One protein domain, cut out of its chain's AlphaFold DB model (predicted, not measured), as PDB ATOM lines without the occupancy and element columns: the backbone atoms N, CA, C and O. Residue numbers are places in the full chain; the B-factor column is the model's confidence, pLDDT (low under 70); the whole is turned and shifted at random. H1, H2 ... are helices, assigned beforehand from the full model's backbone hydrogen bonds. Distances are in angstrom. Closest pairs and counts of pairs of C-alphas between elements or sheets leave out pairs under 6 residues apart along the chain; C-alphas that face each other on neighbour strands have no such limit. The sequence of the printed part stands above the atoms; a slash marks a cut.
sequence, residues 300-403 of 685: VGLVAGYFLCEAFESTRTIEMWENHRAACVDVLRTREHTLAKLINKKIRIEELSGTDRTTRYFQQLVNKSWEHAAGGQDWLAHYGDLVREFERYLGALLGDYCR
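This is residues 300 to 403 of the 685 residues of the protein "Inositol monophosphatase" of Deltaproteobacteria bacterium (UniProt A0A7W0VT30). H1 and H4 lie side by side, running opposite ways, and both pack steeply on long H3; H5 folds back along H3's end, H2 packs on H1, and H6 leaves H1's first residues, with 395 to 403 sticking out. The 104 printed residues have six named helices, H1 to H6, and no named strand: all helix, mostly crossed. The whole is compact, radius of gyration of the C-alphas 13.8 A, spanning 41 by 30 by 20 A.

Find C-alpha 300 at (145.656, 191.315, 215.090), where H1, residues 300 to 312, begins. Next come H2, 317 to 323; H3, 325 to 343, 26.5 A long; H4, 356 to 371, 22.6 A; H5, 376 to 383; and H6, 386 to 401, 21.7 A, ending at (158.908, 203.654, 206.108).

Look at C-alphas 308 and 328, the closest of H1 and H3, 6.4 A apart; these helices touch at a steep tilt of 63 degrees. Every O i to N i+4 pair is within hydrogen-bond range except in H6, 11 of 12.

The link H3 to H4 is long; pLDDT is under 70 at 391 to 403, among others.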
ATOM      1  N   VAL A 300     145.204 192.719 215.055       73.50
ATOM      2  CA  VAL A 300     145.656 191.315 215.090       73.50
ATOM      3  C   VAL A 300     147.128 191.213 214.698       73.50
ATOM      4  O   VAL A 300     147.887 190.518 215.364       73.50
ATOM      5  N   GLY A 301     147.545 191.954 213.668       72.81
ATOM      6  CA  GLY A 301     148.938 191.986 213.240       72.81
ATOM      7  C   GLY A 301     149.885 192.522 214.310       72.81
ATOM      8  O   GLY A 301     150.951 191.963 214.521       72.81
ATOM      9  N   LEU A 302     149.488 193.540 215.072       71.06
ATOM     10  CA  LEU A 302     150.297 194.022 216.190       71.06
ATOM     11  C   LEU A 302     150.429 192.965 217.298       71.06
ATOM     12  O   LEU A 302     151.524 192.742 217.809       71.06
ATOM     13  N   VAL A 303     149.338 192.265 217.623       75.75
ATOM     14  CA  VAL A 303     149.366 191.163 218.596       75.75
ATOM     15  C   VAL A 303     150.211 189.985 218.094       75.75
ATOM     16  O   VAL A 303     150.959 189.393 218.870       75.75
ATOM     17  N   ALA A 304     150.163 189.684 216.795       84.00
ATOM     18  CA  ALA A 304     151.062 188.727 216.155       84.00
ATOM     19  C   ALA A 304     152.531 189.152 216.322       84.00
ATOM     20  O   ALA A 304     153.370 188.335 216.701       84.00
ATOM     21  N   GLY A 305     152.820 190.445 216.170       78.25
ATOM     22  CA  GLY A 305     154.128 191.011 216.481       78.25
ATOM     23  C   GLY A 305     154.579 190.740 217.921       78.25
ATOM     24  O   GLY A 305     155.723 190.349 218.133       78.25
ATOM     25  N   TYR A 306     153.689 190.846 218.914       72.44
ATOM     26  CA  TYR A 306     154.045 190.491 220.294       72.44
ATOM     27  C   TYR A 306     154.259 189.005 220.509       72.44
ATOM     28  O   TYR A 306     155.158 188.635 221.255       72.44
ATOM     29  N   PHE A 307     153.478 188.140 219.860       83.62
ATOM     30  CA  PHE A 307     153.734 186.704 219.940       83.62
ATOM     31  C   PHE A 307     155.131 186.351 219.431       83.62
ATOM     32  O   PHE A 307     155.767 185.459 219.987       83.62
ATOM     33  N   LEU A 308     155.610 187.060 218.409       81.75
ATOM     34  CA  LEU A 308     156.986 186.948 217.948       81.75
ATOM     35  C   LEU A 308     157.969 187.537 218.968       81.75
ATOM     36  O   LEU A 308     158.958 186.883 219.272       81.75
ATOM     37  N   CYS A 309     157.697 188.704 219.560       67.25
ATOM     38  CA  CYS A 309     158.581 189.244 220.599       67.25
ATOM     39  C   CYS A 309     158.783 188.267 221.764       67.25
ATOM     40  O   CYS A 309     159.910 188.041 222.190       67.25
ATOM     41  N   GLU A 310     157.694 187.664 222.243       69.06
ATOM     42  CA  GLU A 310     157.725 186.700 223.345       69.06
ATOM     43  C   GLU A 310     158.404 185.388 222.936       69.06
ATOM     44  O   GLU A 310     159.150 184.812 223.717       69.06
ATOM     45  N   ALA A 311     158.169 184.895 221.715       79.25
ATOM     46  CA  ALA A 311     158.739 183.621 221.275       79.25
ATOM     47  C   ALA A 311     160.251 183.677 221.025       79.25
ATOM     48  O   ALA A 311     160.917 182.647 221.108       79.25
ATOM     49  N   PHE A 312     160.778 184.854 220.696       70.25
ATOM     50  CA  PHE A 312     162.190 185.050 220.375       70.25
ATOM     51  C   PHE A 312     162.927 185.914 221.403       70.25
ATOM     52  O   PHE A 312     164.086 186.252 221.167       70.25
ATOM     53  N   GLU A 313     162.266 186.283 222.507       56.91
ATOM     54  CA  GLU A 313     162.823 187.113 223.587       56.91
ATOM     55  C   GLU A 313     163.517 188.374 223.044       56.91
ATOM     56  O   GLU A 313     164.656 188.711 223.372       56.91
ATOM     57  N   SER A 314     162.842 189.040 222.106       52.88
ATOM     58  CA  SER A 314     163.419 190.134 221.334       52.88
ATOM     59  C   SER A 314     162.367 191.162 220.968       52.88
ATOM     60  O   SER A 314     161.293 190.852 220.467       52.88
ATOM     61  N   THR A 315     162.710 192.431 221.143       50.38
ATOM     62  CA  THR A 315     161.859 193.560 220.762       50.38
ATOM     63  C   THR A 315     161.986 193.912 219.271       50.38
ATOM     64  O   THR A 315     161.345 194.852 218.798       50.38
ATOM     65  N   ARG A 316     162.811 193.182 218.503       54.88
ATOM     66  CA  ARG A 316     163.159 193.483 217.102       54.88
ATOM     67  C   ARG A 316     162.399 192.626 216.093       54.88
ATOM     68  O   ARG A 316     162.984 191.952 215.248       54.88
ATOM     69  N   THR A 317     161.077 192.676 216.156       61.97
ATOM     70  CA  THR A 317     160.211 191.773 215.391       61.97
ATOM     71  C   THR A 317     160.347 191.891 213.875       61.97
ATOM     72  O   THR A 317     160.220 190.885 213.189       61.97
ATOM     73  N   ILE A 318     160.612 193.089 213.338       60.47
ATOM     74  CA  ILE A 318     160.817 193.262 211.888       60.47
ATOM     75  C   ILE A 318     162.100 192.567 211.443       60.47
ATOM     76  O   ILE A 318     162.069 191.768 210.522       60.47
ATOM     77  N   GLU A 319     163.213 192.847 212.127       57.69
ATOM     78  CA  GLU A 319     164.524 192.280 211.799       57.69
ATOM     79  C   GLU A 319     164.467 190.751 211.878       57.69
ATOM     80  O   GLU A 319     164.996 190.046 211.024       57.69
ATOM     81  N   MET A 320     163.759 190.223 212.876       65.56
ATOM     82  CA  MET A 320     163.480 188.795 212.969       65.56
ATOM     83  C   MET A 320     162.622 188.283 211.814       65.56
ATOM     84  O   MET A 320     162.905 187.215 211.285       65.56
ATOM     85  N   TRP A 321     161.577 189.011 211.421       73.38
ATOM     86  CA  TRP A 321     160.725 188.616 210.304       73.38
ATOM     87  C   TRP A 321     161.494 188.573 208.984       73.38
ATOM     88  O   TRP A 321     161.326 187.633 208.214       73.38
ATOM     89  N   GLU A 322     162.366 189.550 208.751       66.12
ATOM     90  CA  GLU A 322     163.210 189.641 207.558       66.12
ATOM     91  C   GLU A 322     164.278 188.540 207.538       66.12
ATOM     92  O   GLU A 322     164.433 187.844 206.535       66.12
ATOM     93  N   ASN A 323     164.969 188.315 208.660       68.25
ATOM     94  CA  ASN A 323     166.103 187.388 208.721       68.25
ATOM     95  C   ASN A 323     165.707 185.932 209.030       68.25
ATOM     96  O   ASN A 323     166.444 184.998 208.707       68.25
ATOM     97  N   HIS A 324     164.554 185.713 209.667       80.62
ATOM     98  CA  HIS A 324     164.118 184.420 210.206       80.62
ATOM     99  C   HIS A 324     162.642 184.114 209.911       80.62
ATOM    100  O   HIS A 324     161.965 183.450 210.702       80.62
ATOM    101  N   ARG A 325     162.145 184.537 208.739       80.50
ATOM    102  CA  ARG A 325     160.728 184.431 208.342       80.50
ATOM    103  C   ARG A 325     160.090 183.068 208.620       80.50
ATOM    104  O   ARG A 325     158.993 183.017 209.167       80.50
ATOM    105  N   ALA A 326     160.758 181.969 208.264       83.38
ATOM    106  CA  ALA A 326     160.209 180.619 208.441       83.38
ATOM    107  C   ALA A 326     159.905 180.301 209.916       83.38
ATOM    108  O   ALA A 326     158.810 179.849 210.237       83.38
ATOM    109  N   ALA A 327     160.832 180.628 210.823       87.88
ATOM    110  CA  ALA A 327     160.639 180.425 212.254       87.88
ATOM    111  C   ALA A 327     159.523 181.328 212.806       87.88
ATOM    112  O   ALA A 327     158.724 180.899 213.638       87.88
ATOM    113  N   CYS A 328     159.434 182.575 212.332       87.12
ATOM    114  CA  CYS A 328     158.354 183.474 212.728       87.12
ATOM    115  C   CYS A 328     156.980 182.955 212.276       87.12
ATOM    116  O   CYS A 328     156.026 182.973 213.054       87.12
ATOM    117  N   VAL A 329     156.882 182.443 211.047       87.50
ATOM    118  CA  VAL A 329     155.657 181.823 210.525       87.50
ATOM    119  C   VAL A 329     155.246 180.628 211.384       87.50
ATOM    120  O   VAL A 329     154.083 180.555 211.776       87.50
ATOM    121  N   ASP A 330     156.173 179.743 211.753       95.56
ATOM    122  CA  ASP A 330     155.869 178.581 212.601       95.56
ATOM    123  C   ASP A 330     155.317 178.982 213.977       95.56
ATOM    124  O   ASP A 330     154.332 178.404 214.460       95.56
ATOM    125  N   VAL A 331     155.902 180.016 214.595       93.56
ATOM    126  CA  VAL A 331     155.389 180.587 215.847       93.56
ATOM    127  C   VAL A 331     153.956 181.072 215.653       93.56
ATOM    128  O   VAL A 331     153.068 180.653 216.399       93.56
ATOM    129  N   LEU A 332     153.706 181.913 214.648       94.62
ATOM    130  CA  LEU A 332     152.382 182.485 214.414       94.62
ATOM    131  C   LEU A 332     151.341 181.412 214.090       94.62
ATOM    132  O   LEU A 332     150.290 181.408 214.724       94.62
ATOM    133  N   ARG A 333     151.642 180.435 213.226       95.88
ATOM    134  CA  ARG A 333     150.741 179.305 212.923       95.88
ATOM    135  C   ARG A 333     150.401 178.483 214.169       95.88
ATOM    136  O   ARG A 333     149.254 178.073 214.365       95.88
ATOM    137  N   THR A 334     151.366 178.289 215.066       94.62
ATOM    138  CA  THR A 334     151.118 177.626 216.356       94.62
ATOM    139  C   THR A 334     150.149 178.434 217.226       94.62
ATOM    140  O   THR A 334     149.248 177.875 217.867       94.62
ATOM    141  N   ARG A 335     150.291 179.767 217.240       93.88
ATOM    142  CA  ARG A 335     149.377 180.657 217.969       93.88
ATOM    143  C   ARG A 335     147.991 180.705 217.325       93.88
ATOM    144  O   ARG A 335     147.012 180.608 218.056       93.88
ATOM    145  N   GLU A 336     147.883 180.723 216.001       94.75
ATOM    146  CA  GLU A 336     146.609 180.633 215.270       94.75
ATOM    147  C   GLU A 336     145.817 179.384 215.656       94.75
ATOM    148  O   GLU A 336     144.632 179.461 215.989       94.75
ATOM    149  N   HIS A 337     146.478 178.223 215.689       95.12
ATOM    150  CA  HIS A 337     145.835 176.968 216.072       95.12
ATOM    151  C   HIS A 337     145.299 177.008 217.512       95.12
ATOM    152  O   HIS A 337     144.225 176.478 217.810       95.12
ATOM    153  N   THR A 338     146.036 177.661 218.410       93.75
ATOM    154  CA  THR A 338     145.632 177.858 219.807       93.75
ATOM    155  C   THR A 338     144.445 178.820 219.907       93.75
ATOM    156  O   THR A 338     143.447 178.499 220.554       93.75
ATOM    157  N   LEU A 339     144.503 179.951 219.200       93.88
ATOM    158  CA  LEU A 339     143.431 180.943 219.126       93.88
ATOM    159  C   LEU A 339     142.131 180.323 218.601       93.88
ATOM    160  O   LEU A 339     141.070 180.498 219.198       93.88
ATOM    161  N   ALA A 340     142.219 179.516 217.543       94.69
ATOM    162  CA  ALA A 340     141.078 178.795 216.999       94.69
ATOM    163  C   ALA A 340     140.460 177.837 218.028       94.69
ATOM    164  O   ALA A 340     139.237 177.745 218.119       94.69
ATOM    165  N   LYS A 341     141.263 177.126 218.833       94.94
ATOM    166  CA  LYS A 341     140.736 176.259 219.903       94.94
ATOM    167  C   LYS A 341     140.007 177.056 220.985       94.94
ATOM    168  O   LYS A 341     138.944 176.610 221.411       94.94
ATOM    169  N   LEU A 342     140.540 178.211 221.386       93.19
ATOM    170  CA  LEU A 342     139.916 179.094 222.378       93.19
ATOM    171  C   LEU A 342     138.573 179.645 221.892       93.19
ATOM    172  O   LEU A 342     137.565 179.512 222.581       93.19
ATOM    173  N   ILE A 343     138.531 180.193 220.674       91.62
ATOM    174  CA  ILE A 343     137.301 180.748 220.083       91.62
ATOM    175  C   ILE A 343     136.239 179.653 219.908       91.62
ATOM    176  O   ILE A 343     135.057 179.875 220.171       91.62
ATOM    177  N   ASN A 344     136.665 178.436 219.551       91.88
ATOM    178  CA  ASN A 344     135.799 177.258 219.464       91.88
ATOM    179  C   ASN A 344     135.471 176.615 220.822       91.88
ATOM    180  O   ASN A 344     134.834 175.561 220.843       91.88
ATOM    181  N   LYS A 345     135.916 177.197 221.945       90.44
ATOM    182  CA  LYS A 345     135.722 176.674 223.309       90.44
ATOM    183  C   LYS A 345     136.214 175.229 223.496       90.44
ATOM    184  O   LYS A 345     135.705 174.504 224.346       90.44
ATOM    185  N   LYS A 346     137.195 174.795 222.696       92.44
ATOM    186  CA  LYS A 346     137.833 173.469 222.808       92.44
ATOM    187  C   LYS A 346     138.848 173.405 223.945       92.44
ATOM    188  O   LYS A 346     139.143 172.317 224.422       92.44
ATOM    189  N   ILE A 347     139.392 174.557 224.324       91.38
ATOM    190  CA  ILE A 347     140.243 174.768 225.497       91.38
ATOM    191  C   ILE A 347     139.806 176.072 226.157       91.38
ATOM    192  O   ILE A 347     139.226 176.934 225.484       91.38
ATOM    193  N   ARG A 348     140.078 176.225 227.452       85.94
ATOM    194  CA  ARG A 348     139.817 177.478 228.172       85.94
ATOM    195  C   ARG A 348     141.082 178.328 228.270       85.94
ATOM    196  O   ARG A 348     142.190 177.805 228.187       85.94
ATOM    197  N   ILE A 349     140.923 179.642 228.419       80.44
ATOM    198  CA  ILE A 349     142.061 180.573 228.455       80.44
ATOM    199  C   ILE A 349     142.966 180.310 229.669       80.44
ATOM    200  O   ILE A 349     144.184 180.434 229.567       80.44
ATOM    201  N   GLU A 350     142.386 179.850 230.781       80.00
ATOM    202  CA  GLU A 350     143.083 179.511 232.025       80.00
ATOM    203  C   GLU A 350     143.965 178.257 231.892       80.00
ATOM    204  O   GLU A 350     144.790 177.986 232.759       80.00
ATOM    205  N   GLU A 351     143.801 177.486 230.813       79.62
ATOM    206  CA  GLU A 351     144.567 176.263 230.543       79.62
ATOM    207  C   GLU A 351     145.858 176.535 229.749       79.62
ATOM    208  O   GLU A 351     146.636 175.613 229.500       79.62
ATOM    209  N   LEU A 352     146.120 177.784 229.345       78.38
ATOM    210  CA  LEU A 352     147.359 178.154 228.661       78.38
ATOM    211  C   LEU A 352     148.536 178.268 229.647       78.38
ATOM    212  O   LEU A 352     148.534 179.109 230.540       78.38
ATOM    213  N   SER A 353     149.595 177.479 229.435       56.47
ATOM    214  CA  SER A 353     150.798 177.427 230.288       56.47
ATOM    215  C   SER A 353     151.855 178.510 229.978       56.47
ATOM    216  O   SER A 353     153.053 178.228 230.001       56.47
ATOM    217  N   GLY A 354     151.437 179.722 229.604       54.72
ATOM    218  CA  GLY A 354     152.331 180.804 229.160       54.72
ATOM    219  C   GLY A 354     152.719 181.810 230.252       54.72
ATOM    220  O   GLY A 354     152.146 181.823 231.339       54.72
ATOM    221  N   THR A 355     153.666 182.703 229.934       50.31
ATOM    222  CA  THR A 355     153.889 183.950 230.687       50.31
ATOM    223  C   THR A 355     152.577 184.744 230.771       50.31
ATOM    224  O   THR A 355     151.756 184.688 229.850       50.31
ATOM    225  N   ASP A 356     152.383 185.526 231.841       56.28
ATOM    226  CA  ASP A 356     151.215 186.415 232.044       56.28
ATOM    227  C   ASP A 356     150.881 187.245 230.776       56.28
ATOM    228  O   ASP A 356     149.723 187.512 230.471       56.28
ATOM    229  N   ARG A 357     151.889 187.573 229.953       55.78
ATOM    230  CA  ARG A 357     151.747 188.342 228.706       55.78
ATOM    231  C   ARG A 357     151.136 187.559 227.541       55.78
ATOM    232  O   ARG A 357     150.172 188.035 226.945       55.78
ATOM    233  N   THR A 358     151.624 186.353 227.239       66.75
ATOM    234  CA  THR A 358     151.103 185.547 226.113       66.75
ATOM    235  C   THR A 358     149.617 185.231 226.298       66.75
ATOM    236  O   THR A 358     148.827 185.344 225.358       66.75
ATOM    237  N   THR A 359     149.209 184.899 227.524       70.56
ATOM    238  CA  THR A 359     147.805 184.632 227.862       70.56
ATOM    239  C   THR A 359     146.934 185.882 227.694       70.56
ATOM    240  O   THR A 359     145.835 185.790 227.146       70.56
ATOM    241  N   ARG A 360     147.434 187.073 228.060       63.25
ATOM    242  CA  ARG A 360     146.731 188.349 227.824       63.25
ATOM    243  C   ARG A 360     146.523 188.641 226.341       63.25
ATOM    244  O   ARG A 360     145.444 189.091 225.966       63.25
ATOM    245  N   TYR A 361     147.512 188.364 225.493       74.75
ATOM    246  CA  TYR A 361     147.376 188.541 224.044       74.75
ATOM    247  C   TYR A 361     146.288 187.642 223.458       74.75
ATOM    248  O   TYR A 361     145.435 188.112 222.706       74.75
ATOM    249  N   PHE A 362     146.249 186.372 223.865       82.62
ATOM    250  CA  PHE A 362     145.148 185.486 223.495       82.62
ATOM    251  C   PHE A 362     143.798 185.999 224.003       82.62
ATOM    252  O   PHE A 362     142.842 186.023 223.231       82.62
ATOM    253  N   GLN A 363     143.718 186.462 225.253       74.06
ATOM    254  CA  GLN A 363     142.482 187.005 225.818       74.06
ATOM    255  C   GLN A 363     141.966 188.212 225.022       74.06
ATOM    256  O   GLN A 363     140.770 188.305 224.756       74.06
ATOM    257  N   GLN A 364     142.855 189.114 224.595       70.00
ATOM    258  CA  GLN A 364     142.482 190.266 223.771       70.00
ATOM    259  C   GLN A 364     141.899 189.844 222.418       70.00
ATOM    260  O   GLN A 364     140.872 190.378 222.000       70.00
ATOM    261  N   LEU A 365     142.521 188.874 221.740       81.12
ATOM    262  CA  LEU A 365     142.016 188.365 220.461       81.12
ATOM    263  C   LEU A 365     140.686 187.618 220.628       81.12
ATOM    264  O   LEU A 365     139.783 187.782 219.809       81.12
ATOM    265  N   VAL A 366     140.527 186.849 221.709       83.50
ATOM    266  CA  VAL A 366     139.267 186.166 222.036       83.50
ATOM    267  C   VAL A 366     138.149 187.178 222.299       83.50
ATOM    268  O   VAL A 366     137.084 187.049 221.695       83.50
ATOM    269  N   ASN A 367     138.393 188.214 223.106       71.38
ATOM    270  CA  ASN A 367     137.410 189.271 223.368       71.38
ATOM    271  C   ASN A 367     136.993 189.974 222.073       71.38
ATOM    272  O   ASN A 367     135.803 190.059 221.785       71.38
ATOM    273  N   LYS A 368     137.966 190.359 221.234       72.38
ATOM    274  CA  LYS A 368     137.698 190.947 219.910       72.38
ATOM    275  C   LYS A 368     136.834 190.040 219.040       72.38
ATOM    276  O   LYS A 368     135.942 190.526 218.353       72.38
ATOM    277  N   SER A 369     137.076 188.730 219.077       80.62
ATOM    278  CA  SER A 369     136.259 187.779 218.325       80.62
ATOM    279  C   SER A 369     134.812 187.726 218.827       80.62
ATOM    280  O   SER A 369     133.889 187.610 218.026       80.62
ATOM    281  N   TRP A 370     134.588 187.832 220.138       78.06
ATOM    282  CA  TRP A 370     133.252 187.782 220.735       78.06
ATOM    283  C   TRP A 370     132.475 189.086 220.572       78.06
ATOM    284  O   TRP A 370     131.258 189.049 220.423       78.06
ATOM    285  N   GLU A 371     133.175 190.216 220.563       70.31
ATOM    286  CA  GLU A 371     132.610 191.546 220.321       70.31
ATOM    287  C   GLU A 371     132.345 191.813 218.829       70.31
ATOM    288  O   GLU A 371     131.645 192.765 218.480       70.31
ATOM    289  N   HIS A 372     132.872 190.975 217.930       71.06
ATOM    290  CA  HIS A 372     132.643 191.114 216.497       71.06
ATOM    291  C   HIS A 372     131.159 190.920 216.154       71.06
ATOM    292  O   HIS A 372     130.566 189.892 216.476       71.06
ATOM    293  N   ALA A 373     130.566 191.881 215.437       62.84
ATOM    294  CA  ALA A 373     129.126 191.918 215.160       62.84
ATOM    295  C   ALA A 373     128.594 190.680 214.408       62.84
ATOM    296  O   ALA A 373     127.449 190.282 214.608       62.84
ATOM    297  N   ALA A 374     129.425 190.053 213.567       69.31
ATOM    298  CA  ALA A 374     129.095 188.815 212.850       69.31
ATOM    299  C   ALA A 374     129.489 187.529 213.616       69.31
ATOM    300  O   ALA A 374     129.320 186.417 213.117       69.31
ATOM    301  N   GLY A 375     129.998 187.667 214.844       77.56
ATOM    302  CA  GLY A 375     130.402 186.580 215.731       77.56
ATOM    303  C   GLY A 375     131.846 186.102 215.540       77.56
ATOM    304  O   GLY A 375     132.516 186.401 214.551       77.56
ATOM    305  N   GLY A 376     132.323 185.307 216.504       78.44
ATOM    306  CA  GLY A 376     133.729 184.886 216.577       78.44
ATOM    307  C   GLY A 376     134.197 183.945 215.467       78.44
ATOM    308  O   GLY A 376     135.382 183.935 215.155       78.44
ATOM    309  N   GLN A 377     133.293 183.183 214.840       87.88
ATOM    310  CA  GLN A 377     133.643 182.338 213.687       87.88
ATOM    311  C   GLN A 377     133.923 183.170 212.439       87.88
ATOM    312  O   GLN A 377     134.910 182.929 211.748       87.88
ATOM    313  N   ASP A 378     133.080 184.170 212.185       77.50
ATOM    314  CA  ASP A 378     133.285 185.112 211.091       77.50
ATOM    315  C   ASP A 378     134.566 185.924 211.314       77.50
ATOM    316  O   ASP A 378     135.393 186.052 210.411       77.50
ATOM    317  N   TRP A 379     134.797 186.356 212.557       83.44
ATOM    318  CA  TRP A 379     136.042 187.012 212.931       83.44
ATOM    319  C   TRP A 379     137.266 186.118 212.683       83.44
ATOM    320  O   TRP A 379     138.245 186.566 212.095       83.44
ATOM    321  N   LEU A 380     137.221 184.841 213.081       83.19
ATOM    322  CA  LEU A 380     138.337 183.912 212.886       83.19
ATOM    323  C   LEU A 380     138.630 183.675 211.394       83.19
ATOM    324  O   LEU A 380     139.795 183.614 211.013       83.19
ATOM    325  N   ALA A 381     137.606 183.593 210.542       75.12
ATOM    326  CA  ALA A 381     137.789 183.437 209.096       75.12
ATOM    327  C   ALA A 381     138.467 184.660 208.449       75.12
ATOM    328  O   ALA A 381     139.303 184.514 207.553       75.12
ATOM    329  N   HIS A 382     138.139 185.865 208.920       64.56
ATOM    330  CA  HIS A 382     138.597 187.116 208.312       64.56
ATOM    331  C   HIS A 382     139.820 187.739 208.980       64.56
ATOM    332  O   HIS A 382     140.513 188.500 208.317       64.56
ATOM    333  N   TYR A 383     140.124 187.399 210.232       72.50
ATOM    334  CA  TYR A 383     141.206 188.007 211.017       72.50
ATOM    335  C   TYR A 383     142.030 186.986 211.812       72.50
ATOM    336  O   TYR A 383     142.986 187.362 212.473       72.50
ATOM    337  N   GLY A 384     141.690 185.695 211.771       77.56
ATOM    338  CA  GLY A 384     142.392 184.657 212.529       77.56
ATOM    339  C   GLY A 384     143.743 184.228 211.960       77.56
ATOM    340  O   GLY A 384     144.447 183.484 212.632       77.56
ATOM    341  N   ASP A 385     144.103 184.668 210.750       81.06
ATOM    342  CA  ASP A 385     145.388 184.380 210.098       81.06
ATOM    343  C   ASP A 385     146.459 185.363 210.594       81.06
ATOM    344  O   ASP A 385     146.694 186.409 209.992       81.06
ATOM    345  N   LEU A 386     147.085 185.051 211.729       85.81
ATOM    346  CA  LEU A 386     148.096 185.901 212.363       85.81
ATOM    347  C   LEU A 386     149.281 186.197 211.439       85.81
ATOM    348  O   LEU A 386     149.821 187.297 211.515       85.81
ATOM    349  N   VAL A 387     149.679 185.260 210.571       78.88
ATOM    350  CA  VAL A 387     150.729 185.491 209.562       78.88
ATOM    351  C   VAL A 387     150.302 186.589 208.597       78.88
ATOM    352  O   VAL A 387     150.997 187.596 208.471       78.88
ATOM    353  N   ARG A 388     149.132 186.439 207.967       75.38
ATOM    354  CA  ARG A 388     148.605 187.437 207.027       75.38
ATOM    355  C   ARG A 388     148.376 188.781 207.707       75.38
ATOM    356  O   ARG A 388     148.675 189.822 207.132       75.38
ATOM    357  N   GLU A 389     147.838 188.784 208.923       70.06
ATOM    358  CA  GLU A 389     147.586 190.022 209.655       70.06
ATOM    359  C   GLU A 389     148.893 190.703 210.089       70.06
ATOM    360  O   GLU A 389     148.973 191.932 210.050       70.06
ATOM    361  N   PHE A 390     149.938 189.942 210.435       74.00
ATOM    362  CA  PHE A 390     151.271 190.496 210.680       74.00
ATOM    363  C   PHE A 390     151.887 191.078 209.406       74.00
ATOM    364  O   PHE A 390     152.417 192.181 209.446       74.00
ATOM    365  N   GLU A 391     151.753 190.407 208.263       60.03
ATOM    366  CA  GLU A 391     152.208 190.929 206.968       60.03
ATOM    367  C   GLU A 391     151.436 192.181 206.542       60.03
ATOM    368  O   GLU A 391     152.044 193.142 206.081       60.03
ATOM    369  N   ARG A 392     150.115 192.234 206.757       54.53
ATOM    370  CA  ARG A 392     149.299 193.445 206.540       54.53
ATOM    371  C   ARG A 392     149.743 194.587 207.443       54.53
ATOM    372  O   ARG A 392     149.832 195.732 206.997       54.53
ATOM    373  N   TYR A 393     150.031 194.279 208.706       62.59
ATOM    374  CA  TYR A 393     150.580 195.235 209.655       62.59
ATOM    375  C   TYR A 393     151.945 195.743 209.180       62.59
ATOM    376  O   TYR A 393     152.106 196.951 209.030       62.59
ATOM    377  N   LEU A 394     152.882 194.857 208.836       58.00
ATOM    378  CA  LEU A 394     154.182 195.216 208.264       58.00
ATOM    379  C   LEU A 394     154.036 196.040 206.983       58.00
ATOM    380  O   LEU A 394     154.673 197.075 206.869       58.00
ATOM    381  N   GLY A 395     153.158 195.666 206.055       47.56
ATOM    382  CA  GLY A 395     152.905 196.425 204.829       47.56
ATOM    383  C   GLY A 395     152.359 197.829 205.102       47.56
ATOM    384  O   GLY A 395     152.800 198.801 204.488       47.56
ATOM    385  N   ALA A 396     151.457 197.977 206.078       48.47
ATOM    386  CA  ALA A 396     150.974 199.286 206.523       48.47
ATOM    387  C   ALA A 396     152.093 200.154 207.119       48.47
ATOM    388  O   ALA A 396     152.080 201.375 206.972       48.47
ATOM    389  N   LEU A 397     153.059 199.528 207.782       48.38
ATOM    390  CA  LEU A 397     154.200 200.199 208.387       48.38
ATOM    391  C   LEU A 397     155.297 200.544 207.376       48.38
ATOM    392  O   LEU A 397     155.882 201.623 207.448       48.38
ATOM    393  N   LEU A 398     155.542 199.652 206.419       44.12
ATOM    394  CA  LEU A 398     156.494 199.818 205.327       44.12
ATOM    395  C   LEU A 398     156.031 200.900 204.337       44.12
ATOM    396  O   LEU A 398     156.851 201.653 203.820       44.12
ATOM    397  N   GLY A 399     154.718 201.096 204.185       38.03
ATOM    398  CA  GLY A 399     154.176 202.267 203.488       38.03
ATOM    399  C   GLY A 399     154.561 203.621 204.122       38.03
ATOM    400  O   GLY A 399     154.824 204.602 203.426       38.03
ATOM    401  N   ASP A 400     154.683 203.687 205.453       36.97
ATOM    402  CA  ASP A 400     155.175 204.877 206.174       36.97
ATOM    403  C   ASP A 400     156.727 204.956 206.199       36.97
ATOM    404  O   ASP A 400     157.284 206.057 206.219       36.97
ATOM    405  N   TYR A 401     157.429 203.811 206.150       30.95
ATOM    406  CA  TYR A 401     158.908 203.654 206.108       30.95
ATOM    407  C   TYR A 401     159.559 204.433 204.982       30.95
ATOM    408  O   TYR A 401     160.599 205.078 205.080       30.95
ATOM    409  N   CYS A 402     158.834 204.451 203.902       32.56
ATOM    410  CA  CYS A 402     159.240 204.961 202.640       32.56
ATOM    411  C   CYS A 402     159.279 206.510 202.558       32.56
ATOM    412  O   CYS A 402     159.649 207.090 201.531       32.56
ATOM    413  N   ARG A 403     158.992 207.181 203.684       35.78
ATOM    414  CA  ARG A 403     159.190 208.619 203.927       35.78
ATOM    415  C   ARG A 403     160.482 208.945 204.697       35.78
ATOM    416  O   ARG A 403     160.798 210.127 204.826       35.78
TER     417      ARG A 403